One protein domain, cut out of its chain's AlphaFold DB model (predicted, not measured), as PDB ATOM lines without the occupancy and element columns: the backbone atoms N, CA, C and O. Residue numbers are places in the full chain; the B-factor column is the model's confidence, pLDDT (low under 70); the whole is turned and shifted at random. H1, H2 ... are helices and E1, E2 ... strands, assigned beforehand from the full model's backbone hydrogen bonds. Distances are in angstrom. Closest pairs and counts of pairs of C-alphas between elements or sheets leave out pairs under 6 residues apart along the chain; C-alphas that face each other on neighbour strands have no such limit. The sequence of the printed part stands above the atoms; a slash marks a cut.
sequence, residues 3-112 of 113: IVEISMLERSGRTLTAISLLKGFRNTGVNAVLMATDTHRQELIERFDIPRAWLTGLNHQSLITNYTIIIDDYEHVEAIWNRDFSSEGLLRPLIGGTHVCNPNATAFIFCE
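AT A GLANCE: This is residues 3 to 112 of the 113 residues of an uncharacterized protein of Yersinia enterocolitica LC20 (UniProt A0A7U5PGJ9). A small sheet of two short parallel strands, E1 beside E2, makes the middle of a rounded body; H1 packs on both strands from one face, while H3, H4 and H5 lie towards the other face and H2 lies farther out, beyond E1. The 110 printed residues hold H1 E1 H2 H3 E2 H4 H5 along the chain, five named helices and two named strands, mostly helix, with under half of the residues in named elements. The whole is compact, with a radius of gyration of the C-alphas of 13.1 A and spans of 35 by 30 by 25 A.

HOW THE PARTS SIT: H1, residues 14 to 27, comes closest to E1, residues 32 to 35, with the C-alphas of Arg 26 and Ala 32, 6.0 A apart. H1 and H2, residues 38 to 48, are near each other, with 6 pairs of C-alphas within 10 A. E1, H2, H3 at residues 60 to 63, and E2 at residues 68 to 71 form a strand-helix-strand unit, two parallel neighbour strands with helices between. E1 and E2 stand at 27 degrees, with N 33 and O 68 within hydrogen-bond range at 2.8 A. Residues 34 to 35 also pair parallel with 55 to 56. H4, residues 74 to 84, touches H5, residues 91 to 94; their closest C-alphas, of Glu 78 and Leu 91, are 5.8 A apart. Every O i to N i+4 pair is within hydrogen-bond range in H1, H2 and H4; H3 and H5 are too short for one.

IN THESE COORDINATES: H1 begins at C-alpha 14 (44.549, 21.477, 16.437) and is 19.9 A long; H2 measures 15.3 A and H4 15.1 A. H5 ends at C-alpha 94 (31.803, 39.585, 23.836).

THE WHOLE: The C-alphas of Asn 27 and Ser 87, the farthest apart, are 36.9 A apart. The printed part has no cut, and the link H2 to H3 is long. Residues 95 to 112 hold no named element. The pLDDT is under 70 at residues 3 to 8, 10, 61 to 67 and 93 to 112.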
ATOM      1  N   ILE A   3      45.035  37.083  26.805       57.16
ATOM      2  CA  ILE A   3      44.593  36.207  25.710       57.16
ATOM      3  C   ILE A   3      45.831  35.667  24.996       57.16
ATOM      4  O   ILE A   3      46.775  36.417  24.736       57.16
ATOM      5  N   VAL A   4      45.829  34.366  24.697       56.06
ATOM      6  CA  VAL A   4      46.915  33.671  23.993       56.06
ATOM      7  C   VAL A   4      46.354  33.017  22.734       56.06
ATOM      8  O   VAL A   4      45.479  32.160  22.829       56.06
ATOM      9  N   GLU A   5      46.871  33.426  21.575       61.78
ATOM     10  CA  GLU A   5      46.542  32.866  20.261       61.78
ATOM     11  C   GLU A   5      47.559  31.800  19.862       61.78
ATOM     12  O   GLU A   5      48.767  32.044  19.901       61.78
ATOM     13  N   ILE A   6      47.079  30.642  19.412       62.88
ATOM     14  CA  ILE A   6      47.930  29.605  18.828       62.88
ATOM     15  C   ILE A   6      47.464  29.355  17.392       62.88
ATOM     16  O   ILE A   6      46.475  28.660  17.142       62.88
ATOM     17  N   SER A   7      48.173  29.960  16.435       66.75
ATOM     18  CA  SER A   7      47.941  29.748  15.005       66.75
ATOM     19  C   SER A   7      48.488  28.387  14.581       66.75
ATOM     20  O   SER A   7      49.662  28.081  14.786       66.75
ATOM     21  N   MET A   8      47.638  27.566  13.973       66.12
ATOM     22  CA  MET A   8      47.980  26.206  13.562       66.12
ATOM     23  C   MET A   8      47.384  25.926  12.188       66.12
ATOM     24  O   MET A   8      46.225  26.240  11.937       66.12
ATOM     25  N   LEU A   9      48.141  25.284  11.300       72.12
ATOM     26  CA  LEU A   9      47.640  24.881   9.981       72.12
ATOM     27  C   LEU A   9      46.497  23.865  10.107       72.12
ATOM     28  O   LEU A   9      46.397  23.144  11.104       72.12
ATOM     29  N   GLU A  10      45.630  23.774   9.102       68.06
ATOM     30  CA  GLU A  10      44.606  22.728   9.080       68.06
ATOM     31  C   GLU A  10      45.249  21.342   9.158       68.06
ATOM     32  O   GLU A  10      46.333  21.110   8.625       68.06
ATOM     33  N   ARG A  11      44.578  20.411   9.848       70.44
ATOM     34  CA  ARG A  11      45.032  19.016  10.021       70.44
ATOM     35  C   ARG A  11      46.392  18.855  10.723       70.44
ATOM     36  O   ARG A  11      46.932  17.757  10.740       70.44
ATOM     37  N   SER A  12      46.908  19.898  11.376       74.88
ATOM     38  CA  SER A  12      48.157  19.847  12.160       74.88
ATOM     39  C   SER A  12      47.991  19.323  13.598       74.88
ATOM     40  O   SER A  12      48.916  19.408  14.397       74.88
ATOM     41  N   GLY A  13      46.817  18.781  13.948       77.00
ATOM     42  CA  GLY A  13      46.518  18.327  15.313       77.00
ATOM     43  C   GLY A  13      45.971  19.423  16.236       77.00
ATOM     44  O   GLY A  13      46.232  19.394  17.438       77.00
ATOM     45  N   ARG A  14      45.198  20.374  15.694       77.75
ATOM     46  CA  ARG A  14      44.549  21.477  16.437       77.75
ATOM     47  C   ARG A  14      43.764  20.983  17.656       77.75
ATOM     48  O   ARG A  14      44.109  21.316  18.786       77.75
ATOM     49  N   THR A  15      42.820  20.071  17.434       81.94
ATOM     50  CA  THR A  15      42.006  19.460  18.492       81.94
ATOM     51  C   THR A  15      42.851  18.754  19.553       81.94
ATOM     52  O   THR A  15      42.620  18.920  20.747       81.94
ATOM     53  N   LEU A  16      43.898  18.020  19.150       84.56
ATOM     54  CA  LEU A  16      44.819  17.375  20.095       84.56
ATOM     55  C   LEU A  16      45.585  18.396  20.945       84.56
ATOM     56  O   LEU A  16      45.842  18.149  22.124       84.56
ATOM     57  N   THR A  17      45.922  19.547  20.368       83.31
ATOM     58  CA  THR A  17      46.579  20.649  21.076       83.31
ATOM     59  C   THR A  17      45.627  21.287  22.082       83.31
ATOM     60  O   THR A  17      45.987  21.409  23.252       83.31
ATOM     61  N   ALA A  18      44.389  21.595  21.680       83.69
ATOM     62  CA  ALA A  18      43.353  22.109  22.577       83.69
ATOM     63  C   ALA A  18      43.080  21.150  23.752       83.69
ATOM     64  O   ALA A  18      43.040  21.570  24.909       83.69
ATOM     65  N   ILE A  19      42.991  19.842  23.483       86.62
ATOM     66  CA  ILE A  19      42.848  18.801  24.512       86.62
ATOM     67  C   ILE A  19      44.067  18.754  25.441       86.62
ATOM     68  O   ILE A  19      43.917  18.612  26.655       86.62
ATOM     69  N   SER A  20      45.280  18.849  24.893       85.44
ATOM     70  CA  SER A  20      46.514  18.799  25.687       85.44
ATOM     71  C   SER A  20      46.623  20.002  26.621       85.44
ATOM     72  O   SER A  20      46.983  19.837  27.787       85.44
ATOM     73  N   LEU A  21      46.235  21.189  26.149       84.88
ATOM     74  CA  LEU A  21      46.131  22.396  26.968       84.88
ATOM     75  C   LEU A  21      45.079  22.231  28.067       84.88
ATOM     76  O   LEU A  21      45.381  22.480  29.231       84.88
ATOM     77  N   LEU A  22      43.882  21.740  27.726       87.50
ATOM     78  CA  LEU A  22      42.808  21.471  28.689       87.50
ATOM     79  C   LEU A  22      43.283  20.552  29.817       87.50
ATOM     80  O   LEU A  22      43.119  20.873  30.996       87.50
ATOM     81  N   LYS A  23      43.904  19.425  29.454       88.94
ATOM     82  CA  LYS A  23      44.471  18.464  30.407       88.94
ATOM     83  C   LYS A  23      45.577  19.109  31.241       88.94
ATOM     84  O   LYS A  23      45.579  18.943  32.455       88.94
ATOM     85  N   GLY A  24      46.468  19.876  30.614       85.94
ATOM     86  CA  GLY A  24      47.526  20.623  31.295       85.94
ATOM     87  C   GLY A  24      46.982  21.542  32.388       85.94
ATOM     88  O   GLY A  24      47.378  21.407  33.542       85.94
ATOM     89  N   PHE A  25      46.013  22.401  32.057       83.06
ATOM     90  CA  PHE A  25      45.392  23.314  33.021       83.06
ATOM     91  C   PHE A  25      44.675  22.593  34.154       83.06
ATOM     92  O   PHE A  25      44.858  22.924  35.327       83.06
ATOM     93  N   ARG A  26      43.874  21.578  33.825       84.69
ATOM     94  CA  ARG A  26      43.150  20.804  34.835       84.69
ATOM     95  C   ARG A  26      44.102  20.078  35.783       84.69
ATOM     96  O   ARG A  26      43.861  20.076  36.988       84.69
ATOM     97  N   ASN A  27      45.213  19.549  35.271       87.62
ATOM     98  CA  ASN A  27      46.247  18.905  36.084       87.62
ATOM     99  C   ASN A  27      46.969  19.885  37.023       87.62
ATOM    100  O   ASN A  27      47.453  19.468  38.071       87.62
ATOM    101  N   THR A  28      47.021  21.178  36.687       81.81
ATOM    102  CA  THR A  28      47.588  22.230  37.550       81.81
ATOM    103  C   THR A  28      46.553  22.885  38.470       81.81
ATOM    104  O   THR A  28      46.849  23.900  39.093       81.81
ATOM    105  N   GLY A  29      45.334  22.343  38.553       79.94
ATOM    106  CA  GLY A  29      44.256  22.879  39.394       79.94
ATOM    107  C   GLY A  29      43.540  24.101  38.813       79.94
ATOM    108  O   GLY A  29      42.688  24.681  39.480       79.94
ATOM    109  N   VAL A  30      43.844  24.484  37.569       80.69
ATOM    110  CA  VAL A  30      43.157  25.577  36.880       80.69
ATOM    111  C   VAL A  30      41.790  25.094  36.411       80.69
ATOM    112  O   VAL A  30      41.632  24.008  35.842       80.69
ATOM    113  N   ASN A  31      40.773  25.916  36.648       78.44
ATOM    114  CA  ASN A  31      39.400  25.597  36.304       78.44
ATOM    115  C   ASN A  31      39.141  25.806  34.800       78.44
ATOM    116  O   ASN A  31      38.534  26.794  34.414       78.44
ATOM    117  N   ALA A  32      39.622  24.901  33.940       83.25
ATOM    118  CA  ALA A  32      39.564  25.068  32.482       83.25
ATOM    119  C   ALA A  32      38.465  24.266  31.776       83.25
ATOM    120  O   ALA A  32      38.291  23.074  32.020       83.25
ATOM    121  N   VAL A  33      37.745  24.875  30.844       86.75
ATOM    122  CA  VAL A  33      36.731  24.207  30.020       86.75
ATOM    123  C   VAL A  33      37.061  24.345  28.545       86.75
ATOM    124  O   VAL A  33      37.598  25.363  28.117       86.75
ATOM    125  N   LEU A  34      36.707  23.330  27.763       87.06
ATOM    126  CA  LEU A  34      36.731  23.399  26.312       87.06
ATOM    127  C   LEU A  34      35.322  23.723  25.809       87.06
ATOM    128  O   LEU A  34      34.380  22.951  26.008       87.06
ATOM    129  N   MET A  35      35.180  24.893  25.196       86.12
ATOM    130  CA  MET A  35      33.959  25.342  24.552       86.12
ATOM    131  C   MET A  35      33.899  24.808  23.125       86.12
ATOM    132  O   MET A  35      34.820  25.006  22.333       86.12
ATOM    133  N   ALA A  36      32.802  24.127  22.814       85.56
ATOM    134  CA  ALA A  36      32.581  23.513  21.515       85.56
ATOM    135  C   ALA A  36      31.083  23.350  21.230       85.56
ATOM    136  O   ALA A  36      30.249  23.356  22.144       85.56
ATOM    137  N   THR A  37      30.742  23.153  19.957       85.75
ATOM    138  CA  THR A  37      29.377  22.819  19.524       85.75
ATOM    139  C   THR A  37      28.904  21.503  20.144       85.75
ATOM    140  O   THR A  37      29.714  20.678  20.564       85.75
ATOM    141  N   ASP A  38      27.591  21.278  20.207       87.19
ATOM    142  CA  ASP A  38      27.026  20.050  20.788       87.19
ATOM    143  C   ASP A  38      27.563  18.791  20.106       87.19
ATOM    144  O   ASP A  38      28.000  17.861  20.785       87.19
ATOM    145  N   THR A  39      27.604  18.804  18.774       86.94
ATOM    146  CA  THR A  39      28.156  17.718  17.959       86.94
ATOM    147  C   THR A  39      29.628  17.473  18.280       86.94
ATOM    148  O   THR A  39      30.012  16.338  18.555       86.94
ATOM    149  N   HIS A  40      30.446  18.531  18.320       86.75
ATOM    150  CA  HIS A  40      31.881  18.394  18.582       86.75
ATOM    151  C   HIS A  40      32.163  17.935  20.016       86.75
ATOM    152  O   HIS A  40      33.054  17.127  20.249       86.75
ATOM    153  N   ARG A  41      31.360  18.355  21.005       90.06
ATOM    154  CA  ARG A  41      31.487  17.843  22.381       90.06
ATOM    155  C   ARG A  41      31.241  16.340  22.467       90.06
ATOM    156  O   ARG A  41      31.966  15.676  23.202       90.06
ATOM    157  N   GLN A  42      30.251  15.806  21.749       89.81
ATOM    158  CA  GLN A  42      30.029  14.354  21.722       89.81
ATOM    159  C   GLN A  42      31.227  13.629  21.114       89.81
ATOM    160  O   GLN A  42      31.730  12.682  21.714       89.81
ATOM    161  N   GLU A  43      31.757  14.141  20.003       89.31
ATOM    162  CA  GLU A  43      32.968  13.601  19.389       89.31
ATOM    163  C   GLU A  43      34.156  13.597  20.368       89.31
ATOM    164  O   GLU A  43      34.870  12.597  20.488       89.31
ATOM    165  N   LEU A  44      34.350  14.689  21.113       89.12
ATOM    166  CA  LEU A  44      35.415  14.811  22.109       89.12
ATOM    167  C   LEU A  44      35.283  13.792  23.249       89.12
ATOM    168  O   LEU A  44      36.289  13.232  23.693       89.12
ATOM    169  N   ILE A  45      34.060  13.530  23.709       91.12
ATOM    170  CA  ILE A  45      33.776  12.531  24.747       91.12
ATOM    171  C   ILE A  45      34.068  11.125  24.218       91.12
ATOM    172  O   ILE A  45      34.794  10.368  24.856       91.12
ATOM    173  N   GLU A  46      33.528  10.783  23.049       91.06
ATOM    174  CA  GLU A  46      33.595   9.430  22.490       91.06
ATOM    175  C   GLU A  46      35.004   9.044  22.032       91.06
ATOM    176  O   GLU A  46      35.414   7.893  22.186       91.06
ATOM    177  N   ARG A  47      35.760   9.994  21.466       90.19
ATOM    178  CA  ARG A  47      37.063   9.712  20.843       90.19
ATOM    179  C   ARG A  47      38.260   9.978  21.747       90.19
ATOM    180  O   ARG A  47      39.307   9.368  21.534       90.19
ATOM    181  N   PHE A  48      38.146  10.899  22.705       87.81
ATOM    182  CA  PHE A  48      39.293  11.386  23.486       87.81
ATOM    183  C   PHE A  48      39.124  11.255  25.006       87.81
ATOM    184  O   PHE A  48      40.014  11.697  25.744       87.81
ATOM    185  N   ASP A  49      38.022  10.639  25.454       87.44
ATOM    186  CA  ASP A  49      37.700  10.378  26.863       87.44
ATOM    187  C   ASP A  49      37.790  11.649  27.725       87.44
ATOM    188  O   ASP A  49      38.410  11.696  28.790       87.44
ATOM    189  N   ILE A  50      37.238  12.751  27.208       91.06
ATOM    190  CA  ILE A  50      37.211  14.024  27.931       91.06
ATOM    191  C   ILE A  50      36.018  14.029  28.894       91.06
ATOM    192  O   ILE A  50      34.880  13.835  28.452       91.06
ATOM    193  N   PRO A  51      36.224  14.297  30.200       93.19
ATOM    194  CA  PRO A  51      35.125  14.390  31.150       93.19
ATOM    195  C   PRO A  51      34.101  15.444  30.723       93.19
ATOM    196  O   PRO A  51      34.461  16.578  30.415       93.19
ATOM    197  N   ARG A  52      32.806  15.112  30.792       91.00
ATOM    198  CA  ARG A  52      31.715  16.042  30.431       91.00
ATOM    199  C   ARG A  52      31.795  17.380  31.167       91.00
ATOM    200  O   ARG A  52      31.509  18.411  30.579       91.00
ATOM    201  N   ALA A  53      32.224  17.367  32.429       90.69
ATOM    202  CA  ALA A  53      32.390  18.569  33.248       90.69
ATOM    203  C   ALA A  53      33.516  19.505  32.766       90.69
ATOM    204  O   ALA A  53      33.623  20.634  33.234       90.69
ATOM    205  N   TRP A  54      34.389  19.038  31.870       90.56
ATOM    206  CA  TRP A  54      35.461  19.837  31.275       90.56
ATOM    207  C   TRP A  54      35.058  20.434  29.929       90.56
ATOM    208  O   TRP A  54      35.863  21.117  29.304       90.56
ATOM    209  N   LEU A  55      33.834  20.176  29.478       89.38
ATOM    210  CA  LEU A  55      33.306  20.683  28.228       89.38
ATOM    211  C   LEU A  55      32.158  21.641  28.522       89.38
ATOM    212  O   LEU A  55      31.343  21.393  29.409       89.38
ATOM    213  N   THR A  56      32.064  22.714  27.748       86.88
ATOM    214  CA  THR A  56      30.916  23.617  27.799       86.88
ATOM    215  C   THR A  56      30.365  23.870  26.408       86.88
ATOM    216  O   THR A  56      31.100  23.878  25.419       86.88
ATOM    217  N   GLY A  57      29.048  24.025  26.322       85.19
ATOM    218  CA  GLY A  57      28.409  24.413  25.075       85.19
ATOM    219  C   GLY A  57      28.481  25.896  24.797       85.19
ATOM    220  O   GLY A  57      28.958  26.679  25.616       85.19
ATOM    221  N   LEU A  58      27.962  26.276  23.634       82.19
ATOM    222  CA  LEU A  58      27.807  27.675  23.260       82.19
ATOM    223  C   LEU A  58      26.712  28.288  24.135       82.19
ATOM    224  O   LEU A  58      25.525  28.113  23.879       82.19
ATOM    225  N   ASN A  59      27.115  28.921  25.232       76.25
ATOM    226  CA  ASN A  59      26.208  29.630  26.118       76.25
ATOM    227  C   ASN A  59      26.911  30.826  26.763       76.25
ATOM    228  O   ASN A  59      28.072  30.747  27.168       76.25
ATOM    229  N   HIS A  60      26.168  31.919  26.899       70.19
ATOM    230  CA  HIS A  60      26.656  33.171  27.468       70.19
ATOM    231  C   HIS A  60      27.091  33.042  28.932       70.19
ATOM    232  O   HIS A  60      28.080  33.638  29.350       70.19
ATOM    233  N   GLN A  61      26.420  32.196  29.715       67.25
ATOM    234  CA  GLN A  61      26.744  32.012  31.130       67.25
ATOM    235  C   GLN A  61      28.159  31.445  31.348       67.25
ATOM    236  O   GLN A  61      28.810  31.758  32.344       67.25
ATOM    237  N   SER A  62      28.676  30.674  30.389       65.12
ATOM    238  CA  SER A  62      30.047  30.156  30.417       65.12
ATOM    239  C   SER A  62      31.100  31.230  30.174       65.12
ATOM    240  O   SER A  62      32.231  31.046  30.600       65.12
ATOM    241  N   LEU A  63      30.740  32.345  29.529       67.00
ATOM    242  CA  LEU A  63      31.643  33.476  29.294       67.00
ATOM    243  C   LEU A  63      31.790  34.385  30.527       67.00
ATOM    244  O   LEU A  63      32.769  35.110  30.629       67.00
ATOM    245  N   ILE A  64      30.829  34.345  31.460       60.38
ATOM    246  CA  ILE A  64      30.771  35.223  32.648       60.38
ATOM    247  C   ILE A  64      31.272  34.512  33.924       60.38
ATOM    248  O   ILE A  64      31.257  35.067  35.018       60.38
ATOM    249  N   THR A  65      31.681  33.250  33.821       62.12
ATOM    250  CA  THR A  65      32.086  32.421  34.967       62.12
ATOM    251  C   THR A  65      33.613  32.316  35.075       62.12
ATOM    252  O   THR A  65      34.305  32.472  34.075       62.12
ATOM    253  N   ASN A  66      34.145  32.023  36.276       64.88
ATOM    254  CA  ASN A  66      35.591  31.880  36.551       64.88
ATOM    255  C   ASN A  66      36.180  30.589  35.943       64.88
ATOM    256  O   ASN A  66      36.655  29.697  36.660       64.88
ATOM    257  N   TYR A  67      36.109  30.455  34.621       68.50
ATOM    258  CA  TYR A  67      36.747  29.377  33.883       68.50
ATOM    259  C   TYR A  67      37.836  29.897  32.959       68.50
ATOM    260  O   TYR A  67      37.719  30.934  32.311       68.50
ATOM    261  N   THR A  68      38.864  29.073  32.803       74.88
ATOM    262  CA  THR A  68      39.758  29.155  31.662       74.88
ATOM    263  C   THR A  68      39.067  28.569  30.435       74.88
ATOM    264  O   THR A  68      38.883  27.357  30.375       74.88
ATOM    265  N   ILE A  69      38.682  29.380  29.450       79.62
ATOM    266  CA  ILE A  69      37.997  28.880  28.248       79.62
ATOM    267  C   ILE A  69      39.007  28.575  27.142       79.62
ATOM    268  O   ILE A  69      39.786  29.436  26.735       79.62
ATOM    269  N   ILE A  70      38.951  27.345  26.637       82.88
ATOM    270  CA  ILE A  70      39.645  26.872  25.440       82.88
ATOM    271  C   ILE A  70      38.587  26.681  24.352       82.88
ATOM    272  O   ILE A  70      37.659  25.910  24.553       82.88
ATOM    273  N   ILE A  71      38.696  27.340  23.205       81.31
ATOM    274  CA  ILE A  71      37.803  27.092  22.060       81.31
ATOM    275  C   ILE A  71      38.568  26.272  21.013       81.31
ATOM    276  O   ILE A  71      39.629  26.681  20.545       81.31
ATOM    277  N   ASP A  72      38.048  25.099  20.668       78.88
ATOM    278  CA  ASP A  72      38.505  24.358  19.489       78.88
ATOM    279  C   ASP A  72      37.627  24.756  18.298       78.88
ATOM    280  O   ASP A  72      36.427  24.967  18.462       78.88
ATOM    281  N   ASP A  73      38.227  24.877  17.118       76.12
ATOM    282  CA  ASP A  73      37.582  25.362  15.890       76.12
ATOM    283  C   ASP A  73      36.840  26.710  16.049       76.12
ATOM    284  O   ASP A  73      35.614  26.812  15.944       76.12
ATOM    285  N   TYR A  74      37.606  27.769  16.340       77.06
ATOM    286  CA  TYR A  74      37.062  29.101  16.619       77.06
ATOM    287  C   TYR A  74      36.148  29.632  15.517       77.06
ATOM    288  O   TYR A  74      35.087  30.156  15.833       77.06
ATOM    289  N   GLU A  75      36.537  29.508  14.247       77.19
ATOM    290  CA  GLU A  75      35.738  30.040  13.138       77.19
ATOM    291  C   GLU A  75      34.361  29.380  13.086       77.19
ATOM    292  O   GLU A  75      33.344  30.056  12.922       77.19
ATOM    293  N   HIS A  76      34.312  28.061  13.279       80.06
ATOM    294  CA  HIS A  76      33.055  27.331  13.299       80.06
ATOM    295  C   HIS A  76      32.192  27.709  14.508       80.06
ATOM    296  O   HIS A  76      30.986  27.942  14.372       80.06
ATOM    297  N   VAL A  77      32.811  27.824  15.685       82.00
ATOM    298  CA  VAL A  77      32.146  28.261  16.918       82.00
ATOM    299  C   VAL A  77      31.610  29.691  16.787       82.00
ATOM    300  O   VAL A  77      30.456  29.942  17.130       82.00
ATOM    301  N   GLU A  78      32.402  30.612  16.243       81.88
ATOM    302  CA  GLU A  78      32.024  32.004  16.003       81.88
ATOM    303  C   GLU A  78      30.886  32.102  14.981       81.88
ATOM    304  O   GLU A  78      29.930  32.843  15.199       81.88
ATOM    305  N   ALA A  79      30.935  31.329  13.894       84.25
ATOM    306  CA  ALA A  79      29.876  31.315  12.889       84.25
ATOM    307  C   ALA A  79      28.530  30.862  13.476       84.25
ATOM    308  O   ALA A  79      27.496  31.472  13.196       84.25
ATOM    309  N   ILE A  80      28.535  29.816  14.307       85.56
ATOM    310  CA  ILE A  80      27.322  29.336  14.982       85.56
ATOM    311  C   ILE A  80      26.846  30.355  16.010       85.56
ATOM    312  O   ILE A  80      25.660  30.678  16.035       85.56
ATOM    313  N   TRP A  81      27.761  30.913  16.804       85.38
ATOM    314  CA  TRP A  81      27.418  31.925  17.792       85.38
ATOM    315  C   TRP A  81      26.728  33.128  17.152       85.38
ATOM    316  O   TRP A  81      25.639  33.521  17.555       85.38
ATOM    317  N   ASN A  82      27.338  33.689  16.110       83.94
ATOM    318  CA  ASN A  82      26.833  34.890  15.452       83.94
ATOM    319  C   ASN A  82      25.493  34.645  14.746       83.94
ATOM    320  O   ASN A  82      24.726  35.586  14.552       83.94
ATOM    321  N   ARG A  83      25.204  33.397  14.362       85.81
ATOM    322  CA  ARG A  83      23.907  32.999  13.811       85.81
ATOM    323  C   ARG A  83      22.844  32.892  14.906       85.81
ATOM    324  O   ARG A  83      21.762  33.452  14.747       85.81
ATOM    325  N   ASP A  84      23.154  32.189  15.991       85.56
ATOM    326  CA  ASP A  84      22.169  31.774  16.996       85.56
ATOM    327  C   ASP A  84      21.959  32.839  18.096       85.56
ATOM    328  O   ASP A  84      20.879  32.918  18.677       85.56
ATOM    329  N   PHE A  85      22.944  33.719  18.312       81.06
ATOM    330  CA  PHE A  85      22.946  34.789  19.323       81.06
ATOM    331  C   PHE A  85      23.165  36.179  18.702       81.06
ATOM    332  O   PHE A  85      23.751  37.067  19.317       81.06
ATOM    333  N   SER A  86      22.696  36.401  17.468       75.88
ATOM    334  CA  SER A  86      22.937  37.651  16.718       75.88
ATOM    335  C   SER A  86      22.541  38.936  17.467       75.88
ATOM    336  O   SER A  86      23.190  39.968  17.302       75.88
ATOM    337  N   SER A  87      21.517  38.879  18.326       76.62
ATOM    338  CA  SER A  87      21.077  39.993  19.178       76.62
ATOM    339  C   SER A  87      22.033  40.327  20.324       76.62
ATOM    340  O   SER A  87      21.958  41.420  20.879       76.62
ATOM    341  N   GLU A  88      22.901  39.391  20.701       71.75
ATOM    342  CA  GLU A  88      23.862  39.537  21.799       71.75
ATOM    343  C   GLU A  88      25.181  40.157  21.320       71.75
ATOM    344  O   GLU A  88      25.980  40.627  22.124       71.75
ATOM    345  N   GLY A  89      25.390  40.224  20.003       73.25
ATOM    346  CA  GLY A  89      26.630  40.683  19.392       73.25
ATOM    347  C   GLY A  89      27.540  39.527  18.982       73.25
ATOM    348  O   GLY A  89      27.226  38.350  19.146       73.25
ATOM    349  N   LEU A  90      28.678  39.878  18.384       72.88
ATOM    350  CA  LEU A  90      29.629  38.885  17.898       72.88
ATOM    351  C   LEU A  90      30.327  38.191  19.085       72.88
ATOM    352  O   LEU A  90      30.566  38.815  20.121       72.88
ATOM    353  N   LEU A  91      30.713  36.921  18.934       75.00
ATOM    354  CA  LEU A  91      31.428  36.195  19.996       75.00
ATOM    355  C   LEU A  91      32.739  36.898  20.382       75.00
ATOM    356  O   LEU A  91      33.039  37.076  21.560       75.00
ATOM    357  N   ARG A  92      33.500  37.349  19.379       71.44
ATOM    358  CA  ARG A  92      34.820  37.978  19.556       71.44
ATOM    359  C   ARG A  92      34.812  39.266  20.379       71.44
ATOM    360  O   ARG A  92      35.693  39.441  21.206       71.44
ATOM    361  N   PRO A  93      33.876  40.204  20.170       67.94
ATOM    362  CA  PRO A  93      33.763  41.380  21.020       67.94
ATOM    363  C   PRO A  93      33.160  41.076  22.393       67.94
ATOM    364  O   PRO A  93      33.459  41.811  23.329       67.94
ATOM    365  N   LEU A  94      32.352  40.016  22.539       67.19
ATOM    366  CA  LEU A  94      31.803  39.585  23.836       67.19
ATOM    367  C   LEU A  94      32.874  38.992  24.756       67.19
ATOM    368  O   LEU A  94      32.844  39.226  25.959       67.19
ATOM    369  N   ILE A  95      33.880  38.331  24.186       63.28
ATOM    370  CA  ILE A  95      35.133  38.018  24.895       63.28
ATOM    371  C   ILE A  95      36.053  39.255  25.062       63.28
ATOM    372  O   ILE A  95      37.129  39.148  25.647       63.28
ATOM    373  N   GLY A  96      35.610  40.440  24.613       45.28
ATOM    374  CA  GLY A  96      36.258  41.745  24.768       45.28
ATOM    375  C   GLY A  96      37.101  42.188  23.565       45.28
ATOM    376  O   GLY A  96      37.769  41.390  22.918       45.28
ATOM    377  N   GLY A  97      37.151  43.508  23.319       37.28
ATOM    378  CA  GLY A  97      38.120  44.221  22.464       37.28
ATOM    379  C   GLY A  97      39.569  44.159  22.971       37.28
ATOM    380  O   GLY A  97      40.293  45.150  22.973       37.28
ATOM    381  N   THR A  98      39.994  42.974  23.376       31.84
ATOM    382  CA  THR A  98      41.365  42.568  23.631       31.84
ATOM    383  C   THR A  98      41.593  41.344  22.749       31.84
ATOM    384  O   THR A  98      40.939  40.328  22.902       31.84
ATOM    385  N   HIS A  99      42.450  41.530  21.743       40.84
ATOM    386  CA  HIS A  99      43.077  40.568  20.822       40.84
ATOM    387  C   HIS A  99      42.218  39.446  20.204       40.84
ATOM    388  O   HIS A  99      42.401  38.255  20.408       40.84
ATOM    389  N   VAL A 100      41.354  39.920  19.315       30.58
ATOM    390  CA  VAL A 100      40.816  39.339  18.074       30.58
ATOM    391  C   VAL A 100      41.920  38.625  17.236       30.58
ATOM    392  O   VAL A 100      42.741  39.283  16.607       30.58
ATOM    393  N   CYS A 101      41.902  37.280  17.181       40.97
ATOM    394  CA  CYS A 101      42.858  36.387  16.474       40.97
ATOM    395  C   CYS A 101      42.536  36.057  15.005       40.97
ATOM    396  O   CYS A 101      41.399  35.702  14.714       40.97
ATOM    397  N   ASN A 102      43.506  36.183  14.098       35.25
ATOM    398  CA  ASN A 102      43.414  35.952  12.644       35.25
ATOM    399  C   ASN A 102      42.559  34.703  12.289       35.25
ATOM    400  O   ASN A 102      42.639  33.729  13.033       35.25
ATOM    401  N   PRO A 103      41.794  34.677  11.171       40.56
ATOM    402  CA  PRO A 103      41.009  33.506  10.722       40.56
ATOM    403  C   PRO A 103      41.737  32.137  10.770       40.56
ATOM    404  O   PRO A 103      41.125  31.082  10.780       40.56
ATOM    405  N   ASN A 104      43.065  32.109  10.895       38.12
ATOM    406  CA  ASN A 104      43.866  30.886  10.901       38.12
ATOM    407  C   ASN A 104      44.277  30.310  12.290       38.12
ATOM    408  O   ASN A 104      45.191  29.479  12.325       38.12
ATOM    409  N   ALA A 105      43.687  30.710  13.431       36.41
ATOM    410  CA  ALA A 105      44.119  30.258  14.777       36.41
ATOM    411  C   ALA A 105      43.031  29.617  15.661       36.41
ATOM    412  O   ALA A 105      41.854  29.941  15.540       36.41
ATOM    413  N   THR A 106      43.412  28.647  16.515       52.09
ATOM    414  CA  THR A 106      42.461  27.610  16.992       52.09
ATOM    415  C   THR A 106      42.746  26.995  18.385       52.09
ATOM    416  O   THR A 106      42.463  25.820  18.601       52.09
ATOM    417  N   ALA A 107      43.315  27.727  19.352       35.25
ATOM    418  CA  ALA A 107      43.307  27.309  20.769       35.25
ATOM    419  C   ALA A 107      43.483  28.511  21.717       35.25
ATOM    420  O   ALA A 107      44.200  29.451  21.373       35.25
ATOM    421  N   PHE A 108      42.845  28.468  22.899       51.62
ATOM    422  CA  PHE A 108      42.676  29.614  23.811       51.62
ATOM    423  C   PHE A 108      43.081  29.252  25.238       51.62
ATOM    424  O   PHE A 108      42.913  28.116  25.660       51.62
ATOM    425  N   ILE A 109      43.608  30.216  25.987       40.22
ATOM    426  CA  ILE A 109      43.990  30.074  27.393       40.22
ATOM    427  C   ILE A 109      43.497  31.321  28.118       40.22
ATOM    428  O   ILE A 109      43.735  32.433  27.657       40.22
ATOM    429  N   PHE A 110      42.867  31.133  29.269       41.25
ATOM    430  CA  PHE A 110      42.456  32.194  30.182       41.25
ATOM    431  C   PHE A 110      43.152  31.969  31.524       41.25
ATOM    432  O   PHE A 110      43.204  30.847  32.012       41.25
ATOM    433  N   CYS A 111      43.649  33.032  32.139       30.75
ATOM    434  CA  CYS A 111      44.000  33.051  33.553       30.75
ATOM    435  C   CYS A 111      43.274  34.244  34.172       30.75
ATOM    436  O   CYS A 111      43.483  35.383  33.739       30.75
ATOM    437  N   GLU A 112      42.437  33.990  35.173       33.41
ATOM    438  CA  GLU A 112      42.162  34.996  36.194       33.41
ATOM    439  C   GLU A 112      43.260  34.900  37.257       33.41
ATOM    440  O   GLU A 112      43.674  33.801  37.633       33.41
TER     441      GLU A 112